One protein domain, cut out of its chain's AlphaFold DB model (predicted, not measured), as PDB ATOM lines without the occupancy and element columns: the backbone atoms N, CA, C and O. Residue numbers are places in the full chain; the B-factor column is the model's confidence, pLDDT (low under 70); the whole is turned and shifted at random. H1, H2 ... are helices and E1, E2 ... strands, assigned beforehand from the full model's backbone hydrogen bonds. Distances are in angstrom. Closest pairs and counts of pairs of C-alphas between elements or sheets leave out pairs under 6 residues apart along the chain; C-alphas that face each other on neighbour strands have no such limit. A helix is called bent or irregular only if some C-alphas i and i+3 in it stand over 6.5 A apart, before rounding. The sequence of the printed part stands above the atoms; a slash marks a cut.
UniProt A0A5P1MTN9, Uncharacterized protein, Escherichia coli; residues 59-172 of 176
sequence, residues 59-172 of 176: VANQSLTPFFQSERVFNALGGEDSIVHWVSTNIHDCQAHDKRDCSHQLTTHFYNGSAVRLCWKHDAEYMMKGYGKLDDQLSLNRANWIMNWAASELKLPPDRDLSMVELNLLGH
ATOM      1  N   VAL A  59     -42.102  37.831  34.266       82.00
ATOM      2  CA  VAL A  59     -41.817  38.836  35.290       82.00
ATOM      3  C   VAL A  59     -42.192  40.256  34.846       82.00
ATOM      4  O   VAL A  59     -42.651  41.047  35.662       82.00
ATOM      5  N   ALA A  60     -42.053  40.581  33.559       77.88
ATOM      6  CA  ALA A  60     -42.442  41.876  32.998       77.88
ATOM      7  C   ALA A  60     -43.945  41.968  32.665       77.88
ATOM      8  O   ALA A  60     -44.433  43.043  32.310       77.88
ATOM      9  N   ASN A  61     -44.694  40.864  32.759       78.38
ATOM     10  CA  ASN A  61     -46.121  40.863  32.473       78.38
ATOM     11  C   ASN A  61     -46.919  41.419  33.663       78.38
ATOM     12  O   ASN A  61     -47.135  40.739  34.666       78.38
ATOM     13  N   GLN A  62     -47.419  42.648  33.519       78.62
ATOM     14  CA  GLN A  62     -48.160  43.344  34.574       78.62
ATOM     15  C   GLN A  62     -49.427  42.605  35.031       78.62
ATOM     16  O   GLN A  62     -49.802  42.743  36.197       78.62
ATOM     17  N   SER A  63     -50.059  41.783  34.181       79.88
ATOM     18  CA  SER A  63     -51.239  41.004  34.590       79.88
ATOM     19  C   SER A  63     -50.915  39.909  35.613       79.88
ATOM     20  O   SER A  63     -51.807  39.472  36.339       79.88
ATOM     21  N   LEU A  64     -49.642  39.510  35.736       84.94
ATOM     22  CA  LEU A  64     -49.166  38.549  36.735       84.94
ATOM     23  C   LEU A  64     -48.756  39.198  38.065       84.94
ATOM     24  O   LEU A  64     -48.457  38.485  39.022       84.94
ATOM     25  N   THR A  65     -48.795  40.529  38.179       87.38
ATOM     26  CA  THR A  65     -48.452  41.236  39.429       87.38
ATOM     27  C   THR A  65     -49.210  40.694  40.652       87.38
ATOM     28  O   THR A  65     -48.556  40.396  41.654       87.38
ATOM     29  N   PRO A  66     -50.544  40.463  40.599       90.56
ATOM     30  CA  PRO A  66     -51.273  39.909  41.744       90.56
ATOM     31  C   PRO A  66     -50.815  38.498  42.138       90.56
ATOM     32  O   PRO A  66     -50.859  38.141  43.313       90.56
ATOM     33  N   PHE A  67     -50.361  37.693  41.171       89.69
ATOM     34  CA  PHE A  67     -49.809  36.364  41.433       89.69
ATOM     35  C   PHE A  67     -48.469  36.467  42.171       89.69
ATOM     36  O   PHE A  67     -48.302  35.838  43.215       89.69
ATOM     37  N   PHE A  68     -47.553  37.320  41.698       93.06
ATOM     38  CA  PHE A  68     -46.250  37.507  42.344       93.06
ATOM     39  C   PHE A  68     -46.357  38.107  43.752       93.06
ATOM     40  O   PHE A  68     -45.566  37.757  44.624       93.06
ATOM     41  N   GLN A  69     -47.354  38.959  44.000       93.88
ATOM     42  CA  GLN A  69     -47.617  39.571  45.310       93.88
ATOM     43  C   GLN A  69     -48.461  38.691  46.247       93.88
ATOM     44  O   GLN A  69     -48.763  39.092  47.368       93.88
ATOM     45  N   SER A  70     -48.850  37.486  45.823       95.12
ATOM     46  CA  SER A  70     -49.697  36.612  46.632       95.12
ATOM     47  C   SER A  70     -48.951  36.068  47.853       95.12
ATOM     48  O   SER A  70     -47.940  35.374  47.728       95.12
ATOM     49  N   GLU A  71     -49.496  36.316  49.045       95.25
ATOM     50  CA  GLU A  71     -49.002  35.724  50.295       95.25
ATOM     51  C   GLU A  71     -49.198  34.207  50.337       95.25
ATOM     52  O   GLU A  71     -48.391  33.482  50.913       95.25
ATOM     53  N   ARG A  72     -50.240  33.691  49.673       94.88
ATOM     54  CA  ARG A  72     -50.436  32.243  49.544       94.88
ATOM     55  C   ARG A  72     -49.288  31.606  48.762       94.88
ATOM     56  O   ARG A  72     -48.774  30.582  49.195       94.88
ATOM     57  N   VAL A  73     -48.897  32.210  47.635       93.56
ATOM     58  CA  VAL A  73     -47.767  31.728  46.824       93.56
ATOM     59  C   VAL A  73     -46.478  31.816  47.635       93.56
ATOM     60  O   VAL A  73     -45.792  30.815  47.775       93.56
ATOM     61  N   PHE A  74     -46.200  32.963  48.255       95.81
ATOM     62  CA  PHE A  74     -45.003  33.155  49.081       95.81
ATOM     63  C   PHE A  74     -44.835  32.074  50.158       95.81
ATOM     64  O   PHE A  74     -43.782  31.442  50.239       95.81
ATOM     65  N   ASN A  75     -45.889  31.804  50.933       95.38
ATOM     66  CA  ASN A  75     -45.843  30.783  51.978       95.38
ATOM     67  C   ASN A  75     -45.687  29.364  51.408       95.38
ATOM     68  O   ASN A  75     -44.937  28.565  51.963       95.38
ATOM     69  N   ALA A  76     -46.345  29.056  50.285       93.31
ATOM     70  CA  ALA A  76     -46.233  27.748  49.637       93.31
ATOM     71  C   ALA A  76     -44.809  27.446  49.139       93.31
ATOM     72  O   ALA A  76     -44.403  26.289  49.120       93.31
ATOM     73  N   LEU A  77     -44.038  28.478  48.782       94.25
ATOM     74  CA  LEU A  77     -42.663  28.336  48.294       94.25
ATOM     75  C   LEU A  77     -41.606  28.342  49.415       94.25
ATOM     76  O   LEU A  77     -40.408  28.409  49.138       94.25
ATOM     77  N   GLY A  78     -42.029  28.277  50.682       94.69
ATOM     78  CA  GLY A  78     -41.142  28.242  51.849       94.69
ATOM     79  C   GLY A  78     -40.832  29.610  52.465       94.69
ATOM     80  O   GLY A  78     -39.987  29.690  53.353       94.69
ATOM     81  N   GLY A  79     -41.509  30.675  52.026       96.69
ATOM     82  CA  GLY A  79     -41.474  31.986  52.673       96.69
ATOM     83  C   GLY A  79     -40.091  32.647  52.720       96.69
ATOM     84  O   GLY A  79     -39.313  32.572  51.767       96.69
ATOM     85  N   GLU A  80     -39.809  33.333  53.830       97.94
ATOM     86  CA  GLU A  80     -38.625  34.182  54.021       97.94
ATOM     87  C   GLU A  80     -37.309  33.430  53.793       97.94
ATOM     88  O   GLU A  80     -36.495  33.867  52.976       97.94
ATOM     89  N   ASP A  81     -37.126  32.276  54.437       97.88
ATOM     90  CA  ASP A  81     -35.883  31.500  54.344       97.88
ATOM     91  C   ASP A  81     -35.566  31.113  52.892       97.88
ATOM     92  O   ASP A  81     -34.420  31.201  52.443       97.88
ATOM     93  N   SER A  82     -36.599  30.739  52.137       97.56
ATOM     94  CA  SER A  82     -36.491  30.311  50.743       97.56
ATOM     95  C   SER A  82     -36.066  31.452  49.814       97.56
ATOM     96  O   SER A  82     -35.118  31.300  49.037       97.56
ATOM     97  N   ILE A  83     -36.696  32.630  49.925       98.25
ATOM     98  CA  ILE A  83     -36.328  33.781  49.086       98.25
ATOM     99  C   ILE A  83     -34.980  34.384  49.494       98.25
ATOM    100  O   ILE A  83     -34.192  34.760  48.625       98.25
ATOM    101  N   VAL A  84     -34.663  34.435  50.792       98.44
ATOM    102  CA  VAL A  84     -33.355  34.904  51.280       98.44
ATOM    103  C   VAL A  84     -32.247  33.995  50.756       98.44
ATOM    104  O   VAL A  84     -31.242  34.489  50.226       98.44
ATOM    105  N   HIS A  85     -32.444  32.676  50.835       98.00
ATOM    106  CA  HIS A  85     -31.507  31.702  50.290       98.00
ATOM    107  C   HIS A  85     -31.330  31.875  48.777       98.00
ATOM    108  O   HIS A  85     -30.191  31.990  48.308       98.00
ATOM    109  N   TRP A  86     -32.432  31.975  48.025       97.56
ATOM    110  CA  TRP A  86     -32.390  32.174  46.577       97.56
ATOM    111  C   TRP A  86     -31.636  33.452  46.194       97.56
ATOM    112  O   TRP A  86     -30.716  33.382  45.377       97.56
ATOM    113  N   VAL A  87     -31.944  34.591  46.825       97.94
ATOM    114  CA  VAL A  87     -31.257  35.870  46.568       97.94
ATOM    115  C   VAL A  87     -29.768  35.758  46.884       97.94
ATOM    116  O   VAL A  87     -28.937  36.202  46.096       97.94
ATOM    117  N   SER A  88     -29.404  35.142  48.013       97.50
ATOM    118  CA  SER A  88     -27.995  34.995  48.405       97.50
ATOM    119  C   SER A  88     -27.181  34.116  47.447       97.50
ATOM    120  O   SER A  88     -25.983  34.350  47.281       97.50
ATOM    121  N   THR A  89     -27.833  33.138  46.813       96.44
ATOM    122  CA  THR A  89     -27.190  32.146  45.941       96.44
ATOM    123  C   THR A  89     -27.132  32.600  44.486       96.44
ATOM    124  O   THR A  89     -26.161  32.296  43.806       96.44
ATOM    125  N   ASN A  90     -28.140  33.336  44.010       93.12
ATOM    126  CA  ASN A  90     -28.274  33.693  42.593       93.12
ATOM    127  C   ASN A  90     -27.844  35.133  42.277       93.12
ATOM    128  O   ASN A  90     -27.651  35.466  41.110       93.12
ATOM    129  N   ILE A  91     -27.707  36.001  43.284       94.31
ATOM    130  CA  ILE A  91     -27.370  37.414  43.085       94.31
ATOM    131  C   ILE A  91     -25.999  37.712  43.693       94.31
ATOM    132  O   ILE A  91     -25.793  37.656  44.910       94.31
ATOM    133  N   HIS A  92     -25.054  38.056  42.819       92.31
ATOM    134  CA  HIS A  92     -23.643  38.246  43.166       92.31
ATOM    135  C   HIS A  92     -23.192  39.709  43.168       92.31
ATOM    136  O   HIS A  92     -22.020  39.976  43.416       92.31
ATOM    137  N   ASP A  93     -24.118  40.643  42.958       92.44
ATOM    138  CA  ASP A  93     -23.852  42.078  42.930       92.44
ATOM    139  C   ASP A  93     -24.767  42.837  43.897       92.44
ATOM    140  O   ASP A  93     -25.884  42.417  44.209       92.44
ATOM    141  N   CYS A  94     -24.301  43.996  44.362       95.12
ATOM    142  CA  CYS A  94     -25.122  44.902  45.159       95.12
ATOM    143  C   CYS A  94     -26.254  45.480  44.300       95.12
ATOM    144  O   CYS A  94     -26.001  46.007  43.219       95.12
ATOM    145  N   GLN A  95     -27.486  45.454  44.805       94.94
ATOM    146  CA  GLN A  95     -28.697  45.894  44.103       94.94
ATOM    147  C   GLN A  95     -29.172  47.305  44.493       94.94
ATOM    148  O   GLN A  95     -30.270  47.708  44.130       94.94
ATOM    149  N   ALA A  96     -28.345  48.087  45.193       94.31
ATOM    150  CA  ALA A  96     -28.622  49.499  45.458       94.31
ATOM    151  C   ALA A  96     -28.782  50.299  44.151       94.31
ATOM    152  O   ALA A  96     -28.116  49.987  43.161       94.31
ATOM    153  N   HIS A  97     -29.621  51.342  44.153       88.44
ATOM    154  CA  HIS A  97     -29.771  52.245  42.999       88.44
ATOM    155  C   HIS A  97     -28.478  52.993  42.667       88.44
ATOM    156  O   HIS A  97     -28.076  53.054  41.508       88.44
ATOM    157  N   ASP A  98     -27.808  53.534  43.688       85.88
ATOM    158  CA  ASP A  98     -26.461  54.080  43.540       85.88
ATOM    159  C   ASP A  98     -25.439  52.938  43.620       85.88
ATOM    160  O   ASP A  98     -25.502  52.089  44.507       85.88
ATOM    161  N   LYS A  99     -24.511  52.897  42.662       83.44
ATOM    162  CA  LYS A  99     -23.421  51.910  42.614       83.44
ATOM    163  C   LYS A  99     -22.082  52.492  43.067       83.44
ATOM    164  O   LYS A  99     -21.071  51.787  43.030       83.44
ATOM    165  N   ARG A 100     -22.039  53.770  43.453       85.06
ATOM    166  CA  ARG A 100     -20.820  54.411  43.959       85.06
ATOM    167  C   ARG A 100     -20.367  53.728  45.246       85.06
ATOM    168  O   ARG A 100     -21.175  53.342  46.078       85.06
ATOM    169  N   ASP A 101     -19.053  53.583  45.395       82.88
ATOM    170  CA  ASP A 101     -18.411  53.005  46.581       82.88
ATOM    171  C   ASP A 101     -18.928  51.610  46.994       82.88
ATOM    172  O   ASP A 101     -18.934  51.265  48.181       82.88
ATOM    173  N   CYS A 102     -19.366  50.796  46.030       88.56
ATOM    174  CA  CYS A 102     -19.760  49.419  46.296       88.56
ATOM    175  C   CYS A 102     -18.582  48.593  46.837       88.56
ATOM    176  O   CYS A 102     -17.501  48.556  46.255       88.56
ATOM    177  N   SER A 103     -18.829  47.876  47.932       86.62
ATOM    178  CA  SER A 103     -17.931  46.845  48.457       86.62
ATOM    179  C   SER A 103     -18.306  45.464  47.907       86.62
ATOM    180  O   SER A 103     -19.470  45.212  47.600       86.62
ATOM    181  N   HIS A 104     -17.337  44.547  47.852       86.62
ATOM    182  CA  HIS A 104     -17.563  43.133  47.519       86.62
ATOM    183  C   HIS A 104     -18.201  42.330  48.665       86.62
ATOM    184  O   HIS A 104     -18.633  41.198  48.463       86.62
ATOM    185  N   GLN A 105     -18.249  42.881  49.882       92.62
ATOM    186  CA  GLN A 105     -18.899  42.225  51.015       92.62
ATOM    187  C   GLN A 105     -20.409  42.413  50.923       92.62
ATOM    188  O   GLN A 105     -20.909  43.511  51.179       92.62
ATOM    189  N   LEU A 106     -21.111  41.344  50.551       95.94
ATOM    190  CA  LEU A 106     -22.551  41.349  50.324       95.94
ATOM    191  C   LEU A 106     -23.327  40.714  51.482       95.94
ATOM    192  O   LEU A 106     -22.999  39.621  51.946       95.94
ATOM    193  N   THR A 107     -24.409  41.373  51.873       95.62
ATOM    194  CA  THR A 107     -25.443  40.901  52.791       95.62
ATOM    195  C   THR A 107     -26.755  40.704  52.030       95.62
ATOM    196  O   THR A 107     -26.966  41.262  50.949       95.62
ATOM    197  N   THR A 108     -27.630  39.852  52.562       97.44
ATOM    198  CA  THR A 108     -29.001  39.693  52.064       97.44
ATOM    199  C   THR A 108     -29.950  40.145  53.157       97.44
ATOM    200  O   THR A 108     -29.838  39.670  54.283       97.44
ATOM    201  N   HIS A 109     -30.870  41.040  52.821       95.69
ATOM    202  CA  HIS A 109     -31.842  41.583  53.761       95.69
ATOM    203  C   HIS A 109     -33.261  41.247  53.303       95.69
ATOM    204  O   HIS A 109     -33.612  41.511  52.149       95.69
ATOM    205  N   PHE A 110     -34.073  40.682  54.197       97.25
ATOM    206  CA  PHE A 110     -35.491  40.424  53.959       97.25
ATOM    207  C   PHE A 110     -36.330  41.667  54.261       97.25
ATOM    208  O   PHE A 110     -36.159  42.323  55.285       97.25
ATOM    209  N   TYR A 111     -37.251  42.007  53.367       96.75
ATOM    210  CA  TYR A 111     -38.170  43.121  53.544       96.75
ATOM    211  C   TYR A 111     -39.456  42.890  52.746       96.75
ATOM    212  O   TYR A 111     -39.412  42.611  51.549       96.75
ATOM    213  N   ASN A 112     -40.603  43.046  53.413       94.19
ATOM    214  CA  ASN A 112     -41.941  43.044  52.812       94.19
ATOM    215  C   ASN A 112     -42.227  41.842  51.878       94.19
ATOM    216  O   ASN A 112     -42.664  42.003  50.738       94.19
ATOM    217  N   GLY A 113     -41.938  40.622  52.345       95.69
ATOM    218  CA  GLY A 113     -42.192  39.395  51.576       95.69
ATOM    219  C   GLY A 113     -41.232  39.181  50.400       95.69
ATOM    220  O   GLY A 113     -41.552  38.440  49.474       95.69
ATOM    221  N   SER A 114     -40.080  39.853  50.403       97.75
ATOM    222  CA  SER A 114     -39.001  39.675  49.432       97.75
ATOM    223  C   SER A 114     -37.635  39.856  50.096       97.75
ATOM    224  O   SER A 114     -37.550  40.174  51.278       97.75
ATOM    225  N   ALA A 115     -36.552  39.659  49.353       98.06
ATOM    226  CA  ALA A 115     -35.198  39.906  49.829       98.06
ATOM    227  C   ALA A 115     -34.373  40.672  48.793       98.06
ATOM    228  O   ALA A 115     -34.642  40.611  47.592       98.06
ATOM    229  N   VAL A 116     -33.350  41.393  49.252       97.50
ATOM    230  CA  VAL A 116     -32.430  42.162  48.404       97.50
ATOM    231  C   VAL A 116     -30.979  41.892  48.788       97.50
ATOM    232  O   VAL A 116     -30.659  41.721  49.966       97.50
ATOM    233  N   ARG A 117     -30.095  41.847  47.788       97.62
ATOM    234  CA  ARG A 117     -28.646  41.699  47.958       97.62
ATOM    235  C   ARG A 117     -27.987  43.076  47.972       97.62
ATOM    236  O   ARG A 117     -28.067  43.814  46.992       97.62
ATOM    237  N   LEU A 118     -27.317  43.444  49.058       97.12
ATOM    238  CA  LEU A 118     -26.664  44.750  49.207       97.12
ATOM    239  C   LEU A 118     -25.219  44.578  49.652       97.12
ATOM    240  O   LEU A 118     -24.885  43.596  50.298       97.12
ATOM    241  N   CYS A 119     -24.340  45.521  49.312       95.81
ATOM    242  CA  CYS A 119     -23.040  45.573  49.968       95.81
ATOM    243  C   CYS A 119     -23.196  46.172  51.365       95.81
ATOM    244  O   CYS A 119     -24.098  46.977  51.585       95.81
ATOM    245  N   TRP A 120     -22.290  45.842  52.286       93.06
ATOM    246  CA  TRP A 120     -22.401  46.266  53.688       93.06
ATOM    247  C   TRP A 120     -22.614  47.785  53.871       93.06
ATOM    248  O   TRP A 120     -23.401  48.201  54.719       93.06
ATOM    249  N   LYS A 121     -21.981  48.620  53.030       92.50
ATOM    250  CA  LYS A 121     -22.152  50.085  53.058       92.50
ATOM    251  C   LYS A 121     -23.576  50.510  52.683       92.50
ATOM    252  O   LYS A 121     -24.190  51.284  53.411       92.50
ATOM    253  N   HIS A 122     -24.094  50.008  51.563       95.31
ATOM    254  CA  HIS A 122     -25.453  50.329  51.130       95.31
ATOM    255  C   HIS A 122     -26.500  49.714  52.056       95.31
ATOM    256  O   HIS A 122     -27.519  50.347  52.305       95.31
ATOM    257  N   ASP A 123     -26.251  48.529  52.608       93.88
ATOM    258  CA  ASP A 123     -27.151  47.910  53.579       93.88
ATOM    259  C   ASP A 123     -27.331  48.802  54.816       93.88
ATOM    260  O   ASP A 123     -28.456  49.144  55.175       93.88
ATOM    261  N   ALA A 124     -26.232  49.313  55.383       92.62
ATOM    262  CA  ALA A 124     -26.289  50.280  56.479       92.62
ATOM    263  C   ALA A 124     -27.038  51.572  56.092       92.62
ATOM    264  O   ALA A 124     -27.799  52.124  56.889       92.62
ATOM    265  N   GLU A 125     -26.859  52.056  54.861       93.25
ATOM    266  CA  GLU A 125     -27.570  53.234  54.362       93.25
ATOM    267  C   GLU A 125     -29.086  53.003  54.253       93.25
ATOM    268  O   GLU A 125     -29.868  53.846  54.705       93.25
ATOM    269  N   TYR A 126     -29.516  51.879  53.677       94.06
ATOM    270  CA  TYR A 126     -30.938  51.544  53.543       94.06
ATOM    271  C   TYR A 126     -31.575  51.169  54.880       94.06
ATOM    272  O   TYR A 126     -32.741  51.497  55.087       94.06
ATOM    273  N   MET A 127     -30.817  50.613  55.828       92.31
ATOM    274  CA  MET A 127     -31.282  50.420  57.203       92.31
ATOM    275  C   MET A 127     -31.691  51.754  57.850       92.31
ATOM    276  O   MET A 127     -32.691  51.819  58.561       92.31
ATOM    277  N   MET A 128     -30.962  52.841  57.563       92.38
ATOM    278  CA  MET A 128     -31.300  54.183  58.058       92.38
ATOM    279  C   MET A 128     -32.395  54.877  57.238       92.38
ATOM    280  O   MET A 128     -33.228  55.588  57.797       92.38
ATOM    281  N   LYS A 129     -32.372  54.733  55.907       90.38
ATOM    282  CA  LYS A 129     -33.274  55.453  54.987       90.38
ATOM    283  C   LYS A 129     -34.595  54.726  54.715       90.38
ATOM    284  O   LYS A 129     -35.491  55.325  54.122       90.38
ATOM    285  N   GLY A 130     -34.700  53.470  55.134       92.19
ATOM    286  CA  GLY A 130     -35.788  52.560  54.809       92.19
ATOM    287  C   GLY A 130     -35.570  51.840  53.475       92.19
ATOM    288  O   GLY A 130     -35.167  52.436  52.473       92.19
ATOM    289  N   TYR A 131     -35.910  50.551  53.456       93.44
ATOM    290  CA  TYR A 131     -35.789  49.692  52.276       93.44
ATOM    291  C   TYR A 131     -36.878  49.929  51.221       93.44
ATOM    292  O   TYR A 131     -36.715  49.469  50.100       93.44
ATOM    293  N   GLY A 132     -37.931  50.707  51.511       93.00
ATOM    294  CA  GLY A 132     -39.006  50.999  50.543       93.00
ATOM    295  C   GLY A 132     -38.531  51.687  49.253       93.00
ATOM    296  O   GLY A 132     -39.143  51.574  48.201       93.00
ATOM    297  N   LYS A 133     -37.360  52.338  49.271       92.12
ATOM    298  CA  LYS A 133     -36.734  52.853  48.039       92.12
ATOM    299  C   LYS A 133     -36.323  51.751  47.058       92.12
ATOM    300  O   LYS A 133     -36.025  52.060  45.911       92.12
ATOM    301  N   LEU A 134     -36.278  50.499  47.503       95.19
ATOM    302  CA  LEU A 134     -35.934  49.320  46.715       95.19
ATOM    303  C   LEU A 134     -37.175  48.502  46.325       95.19
ATOM    304  O   LEU A 134     -37.003  47.381  45.856       95.19
ATOM    305  N   ASP A 135     -38.398  49.021  46.490       93.62
ATOM    306  CA  ASP A 135     -39.641  48.268  46.241       93.62
ATOM    307  C   ASP A 135     -39.712  47.663  44.826       93.62
ATOM    308  O   ASP A 135     -40.106  46.504  44.675       93.62
ATOM    309  N   ASP A 136     -39.247  48.381  43.799       90.94
ATOM    310  CA  ASP A 136     -39.177  47.858  42.424       90.94
ATOM    311  C   ASP A 136     -38.221  46.660  42.323       90.94
ATOM    312  O   ASP A 136     -38.541  45.628  41.731       90.94
ATOM    313  N   GLN A 137     -37.049  46.767  42.954       94.62
ATOM    314  CA  GLN A 137     -36.041  45.709  42.952       94.62
ATOM    315  C   GLN A 137     -36.481  44.499  43.785       94.62
ATOM    316  O   GLN A 137     -36.227  43.356  43.402       94.62
ATOM    317  N   LEU A 138     -37.158  44.735  44.907       96.38
ATOM    318  CA  LEU A 138     -37.754  43.701  45.748       96.38
ATOM    319  C   LEU A 138     -38.880  42.972  45.007       96.38
ATOM    320  O   LEU A 138     -38.940  41.742  45.058       96.38
ATOM    321  N   SER A 139     -39.724  43.699  44.273       94.50
ATOM    322  CA  SER A 139     -40.774  43.115  43.429       94.50
ATOM    323  C   SER A 139     -40.173  42.250  42.320       94.50
ATOM    324  O   SER A 139     -40.609  41.117  42.110       94.50
ATOM    325  N   LEU A 140     -39.110  42.740  41.675       92.81
ATOM    326  CA  LEU A 140     -38.370  42.003  40.653       92.81
ATOM    327  C   LEU A 140     -37.728  40.726  41.217       92.81
ATOM    328  O   LEU A 140     -37.822  39.665  40.600       92.81
ATOM    329  N   ASN A 141     -37.107  40.797  42.395       96.00
ATOM    330  CA  ASN A 141     -36.516  39.628  43.049       96.00
ATOM    331  C   ASN A 141     -37.585  38.587  43.415       96.00
ATOM    332  O   ASN A 141     -37.381  37.403  43.156       96.00
ATOM    333  N   ARG A 142     -38.740  39.015  43.950       96.81
ATOM    334  CA  ARG A 142     -39.851  38.112  44.301       96.81
ATOM    335  C   ARG A 142     -40.393  37.389  43.072       96.81
ATOM    336  O   ARG A 142     -40.561  36.174  43.108       96.81
ATOM    337  N   ALA A 143     -40.616  38.114  41.978       93.88
ATOM    338  CA  ALA A 143     -41.080  37.520  40.731       93.88
ATOM    339  C   ALA A 143     -40.055  36.527  40.158       93.88
ATOM    340  O   ALA A 143     -40.412  35.390  39.862       93.88
ATOM    341  N   ASN A 144     -38.773  36.901  40.077       93.06
ATOM    342  CA  ASN A 144     -37.721  36.004  39.582       93.06
ATOM    343  C   ASN A 144     -37.556  34.746  40.444       93.06
ATOM    344  O   ASN A 144     -37.362  33.662  39.899       93.06
ATOM    345  N   TRP A 145     -37.675  34.865  41.767       95.44
ATOM    346  CA  TRP A 145     -37.645  33.720  42.676       95.44
ATOM    347  C   TRP A 145     -38.804  32.749  42.417       95.44
ATOM    348  O   TRP A 145     -38.566  31.555  42.240       95.44
ATOM    349  N   ILE A 146     -40.041  33.253  42.309       94.44
ATOM    350  CA  ILE A 146     -41.222  32.427  41.997       94.44
ATOM    351  C   ILE A 146     -41.043  31.721  40.647       94.44
ATOM    352  O   ILE A 146     -41.322  30.529  40.521       94.44
ATOM    353  N   MET A 147     -40.542  32.442  39.643       89.88
ATOM    354  CA  MET A 147     -40.294  31.891  38.312       89.88
ATOM    355  C   MET A 147     -39.195  30.825  38.316       89.88
ATOM    356  O   MET A 147     -39.344  29.791  37.667       89.88
ATOM    357  N   ASN A 148     -38.115  31.048  39.066       89.44
ATOM    358  CA  ASN A 148     -37.039  30.075  39.220       89.44
ATOM    359  C   ASN A 148     -37.524  28.802  39.925       89.44
ATOM    360  O   ASN A 148     -37.213  27.703  39.469       89.44
ATOM    361  N   TRP A 149     -38.336  28.945  40.976       91.44
ATOM    362  CA  TRP A 149     -38.960  27.807  41.647       91.44
ATOM    363  C   TRP A 149     -39.853  27.016  40.684       91.44
ATOM    364  O   TRP A 149     -39.688  25.807  40.537       91.44
ATOM    365  N   ALA A 150     -40.731  27.703  39.950       88.75
ATOM    366  CA  ALA A 150     -41.629  27.081  38.981       88.75
ATOM    367  C   ALA A 150     -40.871  26.331  37.867       88.75
ATOM    368  O   ALA A 150     -41.245  25.218  37.492       88.75
ATOM    369  N   ALA A 151     -39.774  26.907  37.365       84.88
ATOM    370  CA  ALA A 151     -38.906  26.249  36.392       84.88
ATOM    371  C   ALA A 151     -38.212  25.003  36.976       84.88
ATOM    372  O   ALA A 151     -38.098  23.986  36.285       84.88
ATOM    373  N   SER A 152     -37.791  25.062  38.244       86.12
ATOM    374  CA  SER A 152     -37.183  23.936  38.962       86.12
ATOM    375  C   SER A 152     -38.165  22.775  39.154       86.12
ATOM    376  O   SER A 152     -37.813  21.630  38.870       86.12
ATOM    377  N   GLU A 153     -39.408  23.053  39.556       86.31
ATOM    378  CA  GLU A 153     -40.452  22.026  39.718       86.31
ATOM    379  C   GLU A 153     -40.745  21.279  38.413       86.31
ATOM    380  O   GLU A 153     -40.891  20.055  38.386       86.31
ATOM    381  N   LEU A 154     -40.752  22.008  37.297       80.31
ATOM    382  CA  LEU A 154     -40.941  21.432  35.965       80.31
ATOM    383  C   LEU A 154     -39.657  20.845  35.365       80.31
ATOM    384  O   LEU A 154     -39.692  20.318  34.250       80.31
ATOM    385  N   LYS A 155     -38.536  20.903  36.096       84.19
ATOM    386  CA  LYS A 155     -37.216  20.396  35.690       84.19
ATOM    387  C   LYS A 155     -36.777  20.945  34.333       84.19
ATOM    388  O   LYS A 155     -36.250  20.207  33.493       84.19
ATOM    389  N   LEU A 156     -37.028  22.232  34.105       78.88
ATOM    390  CA  LEU A 156     -36.623  22.890  32.873       78.88
ATOM    391  C   LEU A 156     -35.093  23.053  32.813       78.88
ATOM    392  O   LEU A 156     -34.447  23.215  33.850       78.88
ATOM    393  N   PRO A 157     -34.498  23.023  31.607       74.38
ATOM    394  CA  PRO A 157     -33.098  23.386  31.418       74.38
ATOM    395  C   PRO A 157     -32.812  24.826  31.892       74.38
ATOM    396  O   PRO A 157     -33.681  25.685  31.732       74.38
ATOM    397  N   PRO A 158     -31.608  25.127  32.418       67.31
ATOM    398  CA  PRO A 158     -31.274  26.451  32.960       67.31
ATOM    399  C   PRO A 158     -31.372  27.616  31.966       67.31
ATOM    400  O   PRO A 158     -31.540  28.759  32.371       67.31
ATOM    401  N   ASP A 159     -31.225  27.336  30.673       68.25
ATOM    402  CA  ASP A 159     -31.234  28.297  29.568       68.25
ATOM    403  C   ASP A 159     -32.619  28.471  28.927       68.25
ATOM    404  O   ASP A 159     -32.759  29.169  27.922       68.25
ATOM    405  N   ARG A 160     -33.648  27.831  29.495       72.44
ATOM    406  CA  ARG A 160     -35.009  27.869  28.973       72.44
ATOM    407  C   ARG A 160     -35.926  28.691  29.873       72.44
ATOM    408  O   ARG A 160     -36.176  28.330  31.020       72.44
ATOM    409  N   ASP A 161     -36.544  29.709  29.284       68.94
ATOM    410  CA  ASP A 161     -37.602  30.469  29.943       68.94
ATOM    411  C   ASP A 161     -38.881  29.638  30.139       68.94
ATOM    412  O   ASP A 161     -39.303  28.866  29.268       68.94
ATOM    413  N   LEU A 162     -39.521  29.837  31.296       75.06
ATOM    414  CA  LEU A 162     -40.834  29.278  31.605       75.06
ATOM    415  C   LEU A 162     -41.909  29.968  30.756       75.06
ATOM    416  O   LEU A 162     -41.973  31.195  30.700       75.06
ATOM    417  N   SER A 163     -42.798  29.192  30.135       74.94
ATOM    418  CA  SER A 163     -43.953  29.739  29.415       74.94
ATOM    419  C   SER A 163     -45.186  29.904  30.314       74.94
ATOM    420  O   SER A 163     -45.340  29.232  31.333       74.94
ATOM    421  N   MET A 164     -46.129  30.764  29.907       71.69
ATOM    422  CA  MET A 164     -47.404  30.964  30.622       71.69
ATOM    423  C   MET A 164     -48.189  29.653  30.802       71.69
ATOM    424  O   MET A 164     -48.856  29.439  31.810       71.69
ATOM    425  N   VAL A 165     -48.114  28.760  29.815       68.06
ATOM    426  CA  VAL A 165     -48.809  27.468  29.850       68.06
ATOM    427  C   VAL A 165     -48.214  26.561  30.917       68.06
ATOM    428  O   VAL A 165     -48.948  25.946  31.684       68.06
ATOM    429  N   GLU A 166     -46.888  26.518  30.997       73.25
ATOM    430  CA  GLU A 166     -46.162  25.742  31.998       73.25
ATOM    431  C   GLU A 166     -46.416  26.269  33.414       73.25
ATOM    432  O   GLU A 166     -46.650  25.477  34.324       73.25
ATOM    433  N   LEU A 167     -46.502  27.592  33.588       76.44
ATOM    434  CA  LEU A 167     -46.906  28.192  34.860       76.44
ATOM    435  C   LEU A 167     -48.321  27.748  35.289       76.44
ATOM    436  O   LEU A 167     -48.545  27.448  36.459       76.44
ATOM    437  N   ASN A 168     -49.266  27.632  34.349       69.81
ATOM    438  CA  ASN A 168     -50.633  27.171  34.636       69.81
ATOM    439  C   ASN A 168     -50.725  25.676  35.000       69.81
ATOM    440  O   ASN A 168     -51.648  25.281  35.724       69.81
ATOM    441  N   LEU A 169     -49.790  24.841  34.529       71.25
ATOM    442  CA  LEU A 169     -49.752  23.412  34.872       71.25
ATOM    443  C   LEU A 169     -49.468  23.187  36.363       71.25
ATOM    444  O   LEU A 169     -50.003  22.245  36.946       71.25
ATOM    445  N   LEU A 170     -48.708  24.081  37.003       66.31
ATOM    446  CA  LEU A 170     -48.402  23.996  38.435       66.31
ATOM    447  C   LEU A 170     -49.641  24.192  39.327       66.31
ATOM    448  O   LEU A 170     -49.701  23.640  40.420       66.31
ATOM    449  N   GLY A 171     -50.660  24.919  38.853       56.72
ATOM    450  CA  GLY A 171     -51.911  25.143  39.592       56.72
ATOM    451  C   GLY A 171     -52.889  23.959  39.602       56.72
ATOM    452  O   GLY A 171     -53.918  24.043  40.265       56.72
ATOM    453  N   HIS A 172     -52.592  22.884  38.864       49.53
ATOM    454  CA  HIS A 172     -53.457  21.705  38.711       49.53
ATOM    455  C   HIS A 172     -52.790  20.406  39.191       49.53
ATOM    456  O   HIS A 172     -53.291  19.316  38.902       49.53
TER     457      HIS A 172
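AT A GLANCE: This is residues 59 to 172 of the 176 residues of an uncharacterized protein of Escherichia coli (UniProt A0A5P1MTN9). A small two-stranded hairpin, E1 and E2, lies between H3 and H4, while the long, kinked helix H5 passes E2 and runs on away from it, with short H6 near its far end and H1 beside its middle. The printed part has 114 residues, with six named helices and two named strands that follow along the chain as H1 H2 H3 E1 E2 H4 H5 H6; the sheet, of order E1 - E2, is antiparallel and the class is mostly helix. It is compact, radius of gyration of the C-alphas 14.8 A, but elongated, spanning 45 by 26 by 24 A.

HOW THE PARTS SIT: E1, residues 106 to 111, and E2, 114 to 119, form an antiparallel hairpin; N 109 and O 116 are 2.9 A apart, within hydrogen-bond range. H3, residues 79 to 90, comes closest to E2 at the C-alphas of Val 84 and Ala 115, 5.5 A. H4, residues 120 to 129, comes closest to E1 at those of Leu 106 and Trp 120, 6.0 A. H5, residues 131 to 153, is irregular, C-alphas 133 and 136 being 7.9 A apart, with a kink of 44 degrees near residue 138. Its residues 141 to 145 touch H3, about perpendicular at 87 degrees, closest at C-alphas Ile 83 and Trp 145, 6.5 A. H1, residues 62 to 68, also irregular with C-alphas 63 and 66 at 7.2 A, touches H5, closest at C-alphas Phe 68 and Ala 143, 5.4 A. H2, residues 71 to 76, and H3 meet only through their link. H6, residues 164 to 170, is close to H5 but not clearly touching: C-alphas Ala 150 and Leu 167, 6.8 A. Every O i to N i+4 pair is within hydrogen-bond range in H2, H3 and H4, against 1 of 3 in H1, with 3 of 4 O i to N i+3 pairs, 16 of 19 in H5 and 2 of 3 in H6.

IN THESE COORDINATES: H5 spans 30.7 A, E2 17.0 A, H3 16.7 A. C-alpha 62 begins H1 at (-48.160, 43.344, 34.574); C-alpha 170 ends H6 at (-48.402, 23.996, 38.435).

THE WHOLE: The C-alphas farthest apart, Asp 101 and His 172, are 47.6 A apart. The printed part has no cut; H3 to E1 is a long link. Low confidence, pLDDT under 70, falls among residues 158 to 172.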